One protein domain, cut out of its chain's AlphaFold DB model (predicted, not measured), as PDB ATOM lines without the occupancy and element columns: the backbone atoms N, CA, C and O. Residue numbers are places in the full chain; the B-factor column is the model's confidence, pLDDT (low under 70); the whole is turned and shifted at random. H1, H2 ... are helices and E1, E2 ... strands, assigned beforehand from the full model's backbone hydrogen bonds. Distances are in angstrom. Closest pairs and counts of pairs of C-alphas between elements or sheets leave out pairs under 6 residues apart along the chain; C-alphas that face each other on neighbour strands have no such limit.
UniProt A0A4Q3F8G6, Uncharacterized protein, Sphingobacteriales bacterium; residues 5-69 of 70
ATOM      1  N   TYR A   5      39.107  18.874  97.071       86.94
ATOM      2  CA  TYR A   5      39.401  17.758  97.966       86.94
ATOM      3  C   TYR A   5      38.896  16.470  97.325       86.94
ATOM      4  O   TYR A   5      37.786  16.428  96.793       86.94
ATOM      5  N   TYR A   6      39.710  15.421  97.374       85.38
ATOM      6  CA  TYR A   6      39.407  14.149  96.728       85.38
ATOM      7  C   TYR A   6      39.641  12.977  97.664       85.38
ATOM      8  O   TYR A   6      40.629  12.924  98.402       85.38
ATOM      9  N   HIS A   7      38.752  11.997  97.546       87.94
ATOM     10  CA  HIS A   7      38.921  10.663  98.092       87.94
ATOM     11  C   HIS A   7      39.296   9.705  96.960       87.94
ATOM     12  O   HIS A   7      38.520   9.502  96.022       87.94
ATOM     13  N   LEU A   8      40.508   9.156  97.029       87.31
ATOM     14  CA  LEU A   8      41.065   8.267  96.016       87.31
ATOM     15  C   LEU A   8      41.115   6.837  96.525       87.31
ATOM     16  O   LEU A   8      41.724   6.563  97.562       87.31
ATOM     17  N   ARG A   9      40.564   5.919  95.731       88.25
ATOM     18  CA  ARG A   9      40.731   4.475  95.910       88.25
ATOM     19  C   ARG A   9      41.348   3.876  94.658       88.25
ATOM     20  O   ARG A   9      40.846   4.052  93.544       88.25
ATOM     21  N   TYR A  10      42.469   3.195  94.841       88.50
ATOM     22  CA  TYR A  10      43.251   2.629  93.752       88.50
ATOM     23  C   TYR A  10      43.876   1.305  94.175       88.50
ATOM     24  O   TYR A  10      44.190   1.093  95.343       88.50
ATOM     25  N   ASN A  11      44.074   0.417  93.209       88.50
ATOM     26  CA  ASN A  11      44.788  -0.836  93.416       88.50
ATOM     27  C   ASN A  11      46.227  -0.689  92.953       88.50
ATOM     28  O   ASN A  11      46.450  -0.180  91.858       88.50
ATOM     29  N   VAL A  12      47.179  -1.178  93.747       88.25
ATOM     30  CA  VAL A  12      48.584  -1.324  93.347       88.25
ATOM     31  C   VAL A  12      48.860  -2.794  93.022       88.25
ATOM     32  O   VAL A  12      48.551  -3.678  93.819       88.25
ATOM     33  N   TYR A  13      49.438  -3.057  91.855       86.88
ATOM     34  CA  TYR A  13      49.739  -4.388  91.326       86.88
ATOM     35  C   TYR A  13      51.237  -4.681  91.461       86.88
ATOM     36  O   TYR A  13      52.011  -4.513  90.518       86.88
ATOM     37  N   GLU A  14      51.672  -5.100  92.647       80.38
ATOM     38  CA  GLU A  14      53.077  -5.426  92.903       80.38
ATOM     39  C   GLU A  14      53.360  -6.916  92.623       80.38
ATOM     40  O   GLU A  14      52.726  -7.780  93.228       80.38
ATOM     41  N   PRO A  15      54.307  -7.261  91.727       80.56
ATOM     42  CA  PRO A  15      54.777  -8.635  91.588       80.56
ATOM     43  C   PRO A  15      55.797  -8.982  92.689       80.56
ATOM     44  O   PRO A  15      56.678  -8.157  92.951       80.56
ATOM     45  N   PRO A  16      55.798 -10.212  93.236       74.12
ATOM     46  CA  PRO A  16      54.779 -11.259  93.116       74.12
ATOM     47  C   PRO A  16      53.622 -11.026  94.107       74.12
ATOM     48  O   PRO A  16      53.853 -10.954  95.311       74.12
ATOM     49  N   GLY A  17      52.374 -10.948  93.633       78.19
ATOM     50  CA  GLY A  17      51.239 -10.736  94.534       78.19
ATOM     51  C   GLY A  17      49.908 -10.412  93.856       78.19
ATOM     52  O   GLY A  17      49.832 -10.186  92.648       78.19
ATOM     53  N   SER A  18      48.851 -10.412  94.671       84.75
ATOM     54  CA  SER A  18      47.516  -9.913  94.324       84.75
ATOM     55  C   SER A  18      47.470  -8.383  94.430       84.75
ATOM     56  O   SER A  18      48.250  -7.813  95.196       84.75
ATOM     57  N   PRO A  19      46.556  -7.701  93.713       87.56
ATOM     58  CA  PRO A  19      46.384  -6.261  93.861       87.56
ATOM     59  C   PRO A  19      46.085  -5.884  95.312       87.56
ATOM     60  O   PRO A  19      45.244  -6.505  95.964       87.56
ATOM     61  N   VAL A  20      46.762  -4.848  95.796       87.56
ATOM     62  CA  VAL A  20      46.535  -4.282  97.125       87.56
ATOM     63  C   VAL A  20      45.731  -3.002  96.970       87.56
ATOM     64  O   VAL A  20      46.205  -2.047  96.351       87.56
ATOM     65  N   GLU A  21      44.533  -2.977  97.552       89.44
ATOM     66  CA  GLU A  21      43.726  -1.759  97.604       89.44
ATOM     67  C   GLU A  21      44.386  -0.736  98.533       89.44
ATOM     68  O   GLU A  21      44.829  -1.045  99.646       89.44
ATOM     69  N   LYS A  22      44.475   0.498  98.049       87.81
ATOM     70  CA  LYS A  22      44.969   1.658  98.772       87.81
ATOM     71  C   LYS A  22      43.921   2.753  98.729       87.81
ATOM     72  O   LYS A  22      43.251   2.976  97.721       87.81
ATOM     73  N   GLU A  23      43.839   3.469  99.838       88.94
ATOM     74  CA  GLU A  23      42.973   4.622  99.995       88.94
ATOM     75  C   GLU A  23      43.810   5.845 100.368       88.94
ATOM     76  O   GLU A  23      44.768   5.743 101.140       88.94
ATOM     77  N   ARG A  24      43.474   7.003  99.797       85.94
ATOM     78  CA  ARG A  24      44.147   8.262 100.103       85.94
ATOM     79  C   ARG A  24      43.209   9.457  99.983       85.94
ATOM     80  O   ARG A  24      42.456   9.573  99.022       85.94
ATOM     81  N   TRP A  25      43.347  10.388 100.916       88.44
ATOM     82  CA  TRP A  25      42.694  11.691 100.898       88.44
ATOM     83  C   TRP A  25      43.702  12.722 100.379       88.44
ATOM     84  O   TRP A  25      44.844  12.766 100.847       88.44
ATOM     85  N   ILE A  26      43.332  13.502  99.360       85.31
ATOM     86  CA  ILE A  26      44.228  14.486  98.737       85.31
ATOM     87  C   ILE A  26      43.544  15.846  98.639       85.31
ATOM     88  O   ILE A  26      42.387  15.952  98.242       85.31
ATOM     89  N   LYS A  27      44.309  16.889  98.959       87.00
ATOM     90  CA  LYS A  27      43.980  18.292  98.723       87.00
ATOM     91  C   LYS A  27      44.778  18.799  97.518       87.00
ATOM     92  O   LYS A  27      45.997  18.626  97.482       87.00
ATOM     93  N   PHE A  28      44.116  19.472  96.582       84.19
ATOM     94  CA  PHE A  28      44.767  20.184  95.485       84.19
ATOM     95  C   PHE A  28      44.440  21.678  95.527       84.19
ATOM     96  O   PHE A  28      43.277  22.066  95.544       84.19
ATOM     97  N   ASP A  29      45.469  22.528  95.478       82.06
ATOM     98  CA  ASP A  29      45.338  23.998  95.476       82.06
ATOM     99  C   ASP A  29      45.102  24.594  94.071       82.06
ATOM    100  O   ASP A  29      45.437  25.745  93.785       82.06
ATOM    101  N   LYS A  30      44.550  23.785  93.164       77.69
ATOM    102  CA  LYS A  30      44.153  24.143  91.799       77.69
ATOM    103  C   LYS A  30      43.074  23.173  91.321       77.69
ATOM    104  O   LYS A  30      42.938  22.094  91.887       77.69
ATOM    105  N   PHE A  31      42.357  23.529  90.256       70.50
ATOM    106  CA  PHE A  31      41.460  22.592  89.581       70.50
ATOM    107  C   PHE A  31      42.285  21.448  88.976       70.50
ATOM    108  O   PHE A  31      43.261  21.701  88.262       70.50
ATOM    109  N   VAL A  32      41.932  20.202  89.294       73.44
ATOM    110  CA  VAL A  32      42.649  19.009  88.835       73.44
ATOM    111  C   VAL A  32      41.660  18.062  88.177       73.44
ATOM    112  O   VAL A  32      40.671  17.664  88.782       73.44
ATOM    113  N   ASP A  33      41.941  17.716  86.925       75.00
ATOM    114  CA  ASP A  33      41.201  16.696  86.187       75.00
ATOM    115  C   ASP A  33      41.611  15.290  86.658       75.00
ATOM    116  O   ASP A  33      42.766  15.073  87.046       75.00
ATOM    117  N   GLU A  34      40.701  14.316  86.579       75.69
ATOM    118  CA  GLU A  34      40.980  12.909  86.917       75.69
ATOM    119  C   GLU A  34      42.223  12.379  86.182       75.69
ATOM    120  O   GLU A  34      43.019  11.626  86.749       75.69
ATOM    121  N   SER A  35      42.445  12.833  84.949       80.44
ATOM    122  CA  SER A  35      43.600  12.459  84.130       80.44
ATOM    123  C   SER A  35      44.929  12.799  84.811       80.44
ATOM    124  O   SER A  35      45.873  12.013  84.761       80.44
ATOM    125  N   ILE A  36      45.012  13.943  85.497       82.38
ATOM    126  CA  ILE A  36      46.229  14.369  86.207       82.38
ATOM    127  C   ILE A  36      46.465  13.479  87.431       82.38
ATOM    128  O   ILE A  36      47.603  13.102  87.712       82.38
ATOM    129  N   ILE A  37      45.395  13.121  88.144       81.25
ATOM    130  CA  ILE A  37      45.458  12.230  89.309       81.25
ATOM    131  C   ILE A  37      45.935  10.842  88.881       81.25
ATOM    132  O   ILE A  37      46.808  10.260  89.527       81.25
ATOM    133  N   ARG A  38      45.406  10.332  87.765       80.88
ATOM    134  CA  ARG A  38      45.821   9.052  87.189       80.88
ATOM    135  C   ARG A  38      47.308   9.053  86.846       80.88
ATOM    136  O   ARG A  38      48.021   8.174  87.317       80.88
ATOM    137  N   VAL A  39      47.781  10.072  86.126       83.94
ATOM    138  CA  VAL A  39      49.198  10.202  85.750       83.94
ATOM    139  C   VAL A  39      50.109  10.296  86.979       83.94
ATOM    140  O   VAL A  39      51.173   9.681  86.995       83.94
ATOM    141  N   ASP A  40      49.717  11.027  88.028       84.00
ATOM    142  CA  ASP A  40      50.496  11.108  89.273       84.00
ATOM    143  C   ASP A  40      50.596   9.746  89.981       84.00
ATOM    144  O   ASP A  40      51.687   9.339  90.390       84.00
ATOM    145  N   LEU A  41      49.483   9.009  90.080       84.06
ATOM    146  CA  LEU A  41      49.457   7.664  90.664       84.06
ATOM    147  C   LEU A  41      50.290   6.674  89.842       84.06
ATOM    148  O   LEU A  41      51.093   5.927  90.405       84.06
ATOM    149  N   GLU A  42      50.137   6.691  88.520       84.88
ATOM    150  CA  GLU A  42      50.910   5.868  87.589       84.88
ATOM    151  C   GLU A  42      52.405   6.176  87.689       84.88
ATOM    152  O   GLU A  42      53.213   5.257  87.804       84.88
ATOM    153  N   THR A  43      52.783   7.453  87.763       86.00
ATOM    154  CA  THR A  43      54.181   7.870  87.923       86.00
ATOM    155  C   THR A  43      54.765   7.373  89.248       86.00
ATOM    156  O   THR A  43      55.860   6.810  89.269       86.00
ATOM    157  N   LYS A  44      54.034   7.524  90.361       84.81
ATOM    158  CA  LYS A  44      54.485   7.080  91.693       84.81
ATOM    159  C   LYS A  44      54.648   5.568  91.801       84.81
ATOM    160  O   LYS A  44      55.549   5.104  92.493       84.81
ATOM    161  N   HIS A  45      53.791   4.812  91.123       83.38
ATOM    162  CA  HIS A  45      53.752   3.353  91.203       83.38
ATOM    163  C   HIS A  45      54.241   2.658  89.924       83.38
ATOM    164  O   HIS A  45      53.971   1.475  89.730       83.38
ATOM    165  N   GLN A  46      54.974   3.360  89.054       83.12
ATOM    166  CA  GLN A  46      55.561   2.807  87.825       83.12
ATOM    167  C   GLN A  46      54.536   2.066  86.940       83.12
ATOM    168  O   GLN A  46      54.781   0.946  86.493       83.12
ATOM    169  N   ASN A  47      53.370   2.678  86.716       76.00
ATOM    170  CA  ASN A  47      52.237   2.149  85.941       76.00
ATOM    171  C   ASN A  47      51.598   0.868  86.508       76.00
ATOM    172  O   ASN A  47      50.825   0.200  85.825       76.00
ATOM    173  N   LYS A  48      51.881   0.512  87.765       82.12
ATOM    174  CA  LYS A  48      51.288  -0.648  88.446       82.12
ATOM    175  C   LYS A  48      50.020  -0.281  89.205       82.12
ATOM    176  O   LYS A  48      49.808  -0.786  90.303       82.12
ATOM    177  N   VAL A  49      49.197   0.623  88.682       82.50
ATOM    178  CA  VAL A  49      47.980   1.067  89.371       82.50
ATOM    179  C   VAL A  49      46.758   1.036  88.482       82.50
ATOM    180  O   VAL A  49      46.839   1.292  87.289       82.50
ATOM    181  N   SER A  50      45.613   0.749  89.093       80.25
ATOM    182  CA  SER A  50      44.298   0.984  88.503       80.25
ATOM    183  C   SER A  50      43.529   1.908  89.437       80.25
ATOM    184  O   SER A  50      43.329   1.583  90.612       80.25
ATOM    185  N   LEU A  51      43.147   3.081  88.932       75.56
ATOM    186  CA  LEU A  51      42.269   4.003  89.644       75.56
ATOM    187  C   LEU A  51      40.844   3.464  89.536       75.56
ATOM    188  O   LEU A  51      40.322   3.332  88.432       75.56
ATOM    189  N   ILE A  52      40.225   3.141  90.670       65.62
ATOM    190  CA  ILE A  52      38.879   2.553  90.684       65.62
ATOM    191  C   ILE A  52      37.832   3.566  91.155       65.62
ATOM    192  O   ILE A  52      36.656   3.412  90.836       65.62
ATOM    193  N   LEU A  53      38.226   4.640  91.844       64.25
ATOM    194  CA  LEU A  53      37.285   5.681  92.246       64.25
ATOM    195  C   LEU A  53      38.007   6.982  92.611       64.25
ATOM    196  O   LEU A  53      38.881   6.987  93.479       64.25
ATOM    197  N   CYS A  54      37.596   8.082  91.984       75.19
ATOM    198  CA  CYS A  54      37.949   9.443  92.373       75.19
ATOM    199  C   CYS A  54      36.647  10.187  92.676       75.19
ATOM    200  O   CYS A  54      35.900  10.521  91.758       75.19
ATOM    201  N   LYS A  55      36.332  10.402  93.958       79.00
ATOM    202  CA  LYS A  55      35.161  11.194  94.353       79.00
ATOM    203  C   LYS A  55      35.630  12.551  94.871       79.00
ATOM    204  O   LYS A  55      36.461  12.605  95.777       79.00
ATOM    205  N   GLU A  56      35.102  13.630  94.295       82.94
ATOM    206  CA  GLU A  56      35.225  14.968  94.879       82.94
ATOM    207  C   GLU A  56      34.387  15.030  96.163       82.94
ATOM    208  O   GLU A  56      33.246  14.561  96.208       82.94
ATOM    209  N   ILE A  57      34.987  15.559  97.220       86.62
ATOM    210  CA  ILE A  57      34.447  15.596  98.584       86.62
ATOM    211  C   ILE A  57      34.530  17.026  99.125       86.62
ATOM    212  O   ILE A  57      35.281  17.856  98.605       86.62
ATOM    213  N   CYS A  58      33.780  17.331 100.183       88.38
ATOM    214  CA  CYS A  58      33.904  18.630 100.842       88.38
ATOM    215  C   CYS A  58      35.102  18.677 101.814       88.38
ATOM    216  O   CYS A  58      35.671  17.649 102.195       88.38
ATOM    217  N   LEU A  59      35.479  19.892 102.237       88.75
ATOM    218  CA  LEU A  59      36.538  20.113 103.231       88.75
ATOM    219  C   LEU A  59      36.244  19.381 104.550       88.75
ATOM    220  O   LEU A  59      37.141  18.759 105.109       88.75
ATOM    221  N   GLU A  60      34.995  19.413 105.017       90.94
ATOM    222  CA  GLU A  60      34.596  18.794 106.287       90.94
ATOM    223  C   GLU A  60      34.839  17.274 106.281       90.94
ATOM    224  O   GLU A  60      35.382  16.731 107.243       90.94
ATOM    225  N   GLU A  61      34.504  16.583 105.183       88.12
ATOM    226  CA  GLU A  61      34.784  15.148 105.015       88.12
ATOM    227  C   GLU A  61      36.293  14.855 105.014       88.12
ATOM    228  O   GLU A  61      36.740  13.867 105.607       88.12
ATOM    229  N   PHE A  62      37.092  15.714 104.374       88.94
ATOM    230  CA  PHE A  62      38.551  15.592 104.349       88.94
ATOM    231  C   PHE A  62      39.168  15.777 105.745       88.94
ATOM    232  O   PHE A  62      39.969  14.947 106.185       88.94
ATOM    233  N   GLU A  63      38.775  16.827 106.470       89.31
ATOM    234  CA  GLU A  63      39.285  17.136 107.811       89.31
ATOM    235  C   GLU A  63      38.921  16.052 108.827       89.31
ATOM    236  O   GLU A  63      39.789  15.601 109.573       89.31
ATOM    237  N   GLN A  64      37.676  15.563 108.822       87.38
ATOM    238  CA  GLN A  64      37.253  14.487 109.723       87.38
ATOM    239  C   GLN A  64      38.088  13.213 109.557       87.38
ATOM    240  O   GLN A  64      38.366  12.531 110.545       87.38
ATOM    241  N   ASN A  65      38.499  12.874 108.331       83.25
ATOM    242  CA  ASN A  65      39.347  11.707 108.089       83.25
ATOM    243  C   ASN A  65      40.805  11.952 108.480       83.25
ATOM    244  O   ASN A  65      41.434  11.071 109.062       83.25
ATOM    245  N   HIS A  66      41.333  13.151 108.237       76.56
ATOM    246  CA  HIS A  66      42.686  13.506 108.663       76.56
ATOM    247  C   HIS A  66      42.833  13.598 110.191       76.56
ATOM    248  O   HIS A  66      43.880  13.232 110.725       76.56
ATOM    249  N   LEU A  67      41.780  14.008 110.904       68.56
ATOM    250  CA  LEU A  67      41.750  14.058 112.370       68.56
ATOM    251  C   LEU A  67      41.682  12.670 113.025       68.56
ATOM    252  O   LEU A  67      42.161  12.511 114.140       68.56
ATOM    253  N   LYS A  68      41.133  11.652 112.348       62.25
ATOM    254  CA  LYS A  68      41.073  10.267 112.865       62.25
ATOM    255  C   LYS A  68      42.416   9.528 112.834       62.25
ATOM    256  O   LYS A  68      42.523   8.464 113.435       62.25
ATOM    257  N   ILE A  69      43.401  10.047 112.097       55.84
ATOM    258  CA  ILE A  69      44.720   9.422 111.891       55.84
ATOM    259  C   ILE A  69      45.804  10.086 112.778       55.84
ATOM    260  O   ILE A  69      46.950   9.641 112.769       55.84
TER     261      ILE A  69
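Overview. This is residues 5 to 69 of the 70 residues of an uncharacterized protein of Sphingobacteriales bacterium (UniProt A0A4Q3F8G6). A strongly twisted sheet of three strands makes the middle layer, with H1 packed slantwise over one face and H2 over the opposite face, near the end where E1 begins. The hairpin of E1 and E2 makes the long axis, its turn at Pro 16 lying far from H2. The printed part has 65 residues, with E1, E2, H1, E3 and H2 in chain order; the sheet's order is E2 - E1 - E3, all antiparallel. The class is mixed, helices and strands; the whole is only just compact, close to loose, with a radius of gyration of the C-alphas of 12.7 A and spans of 38 by 26 by 16 A.

Along the chain. The inner strand E1, residues 5 to 12, begins at C-alpha 5 (39.401, 17.758, 97.966) and is 21.7 A long. The edge strands are E2, residues 20 to 28, 24.6 A, and E3, residues 49 to 57, 21.9 A, which bends by 57 degrees at residue 52. H1, residues 34 to 44, measures 15.5 A. H2, residues 59 to 67, ends at C-alpha 67 (41.750, 14.058, 112.370).

Arrangement. N 8 and O 24 of the hairpin E1 and E2 are 2.8 A apart, and N 7 and O 55 of E1 and E3 3.0 A, both within hydrogen-bond range. E2, H1 and E3 form a split strand-helix-strand unit, two strands running the same way with E1 between them; its crossover is right-handed. H1 touches E3, the closest C-alphas being those of Glu 42 and Val 49, 5.9 A. H2 touches E2, closest at the C-alphas of Trp 25 and Phe 62, 6.7 A. The heights over the sheet are 8.2 A for H1 and 9.4 A for H2. H1 and H2 are apart. In both helices every O i to N i+4 pair is within hydrogen-bond range.

Size, cuts and confidence. The farthest C-alphas, those of Pro 16 and Glu 60, are 38.5 A apart. The printed part has no cut and no long link. Residues 52 to 53 and 67 to 69 have pLDDT under 70.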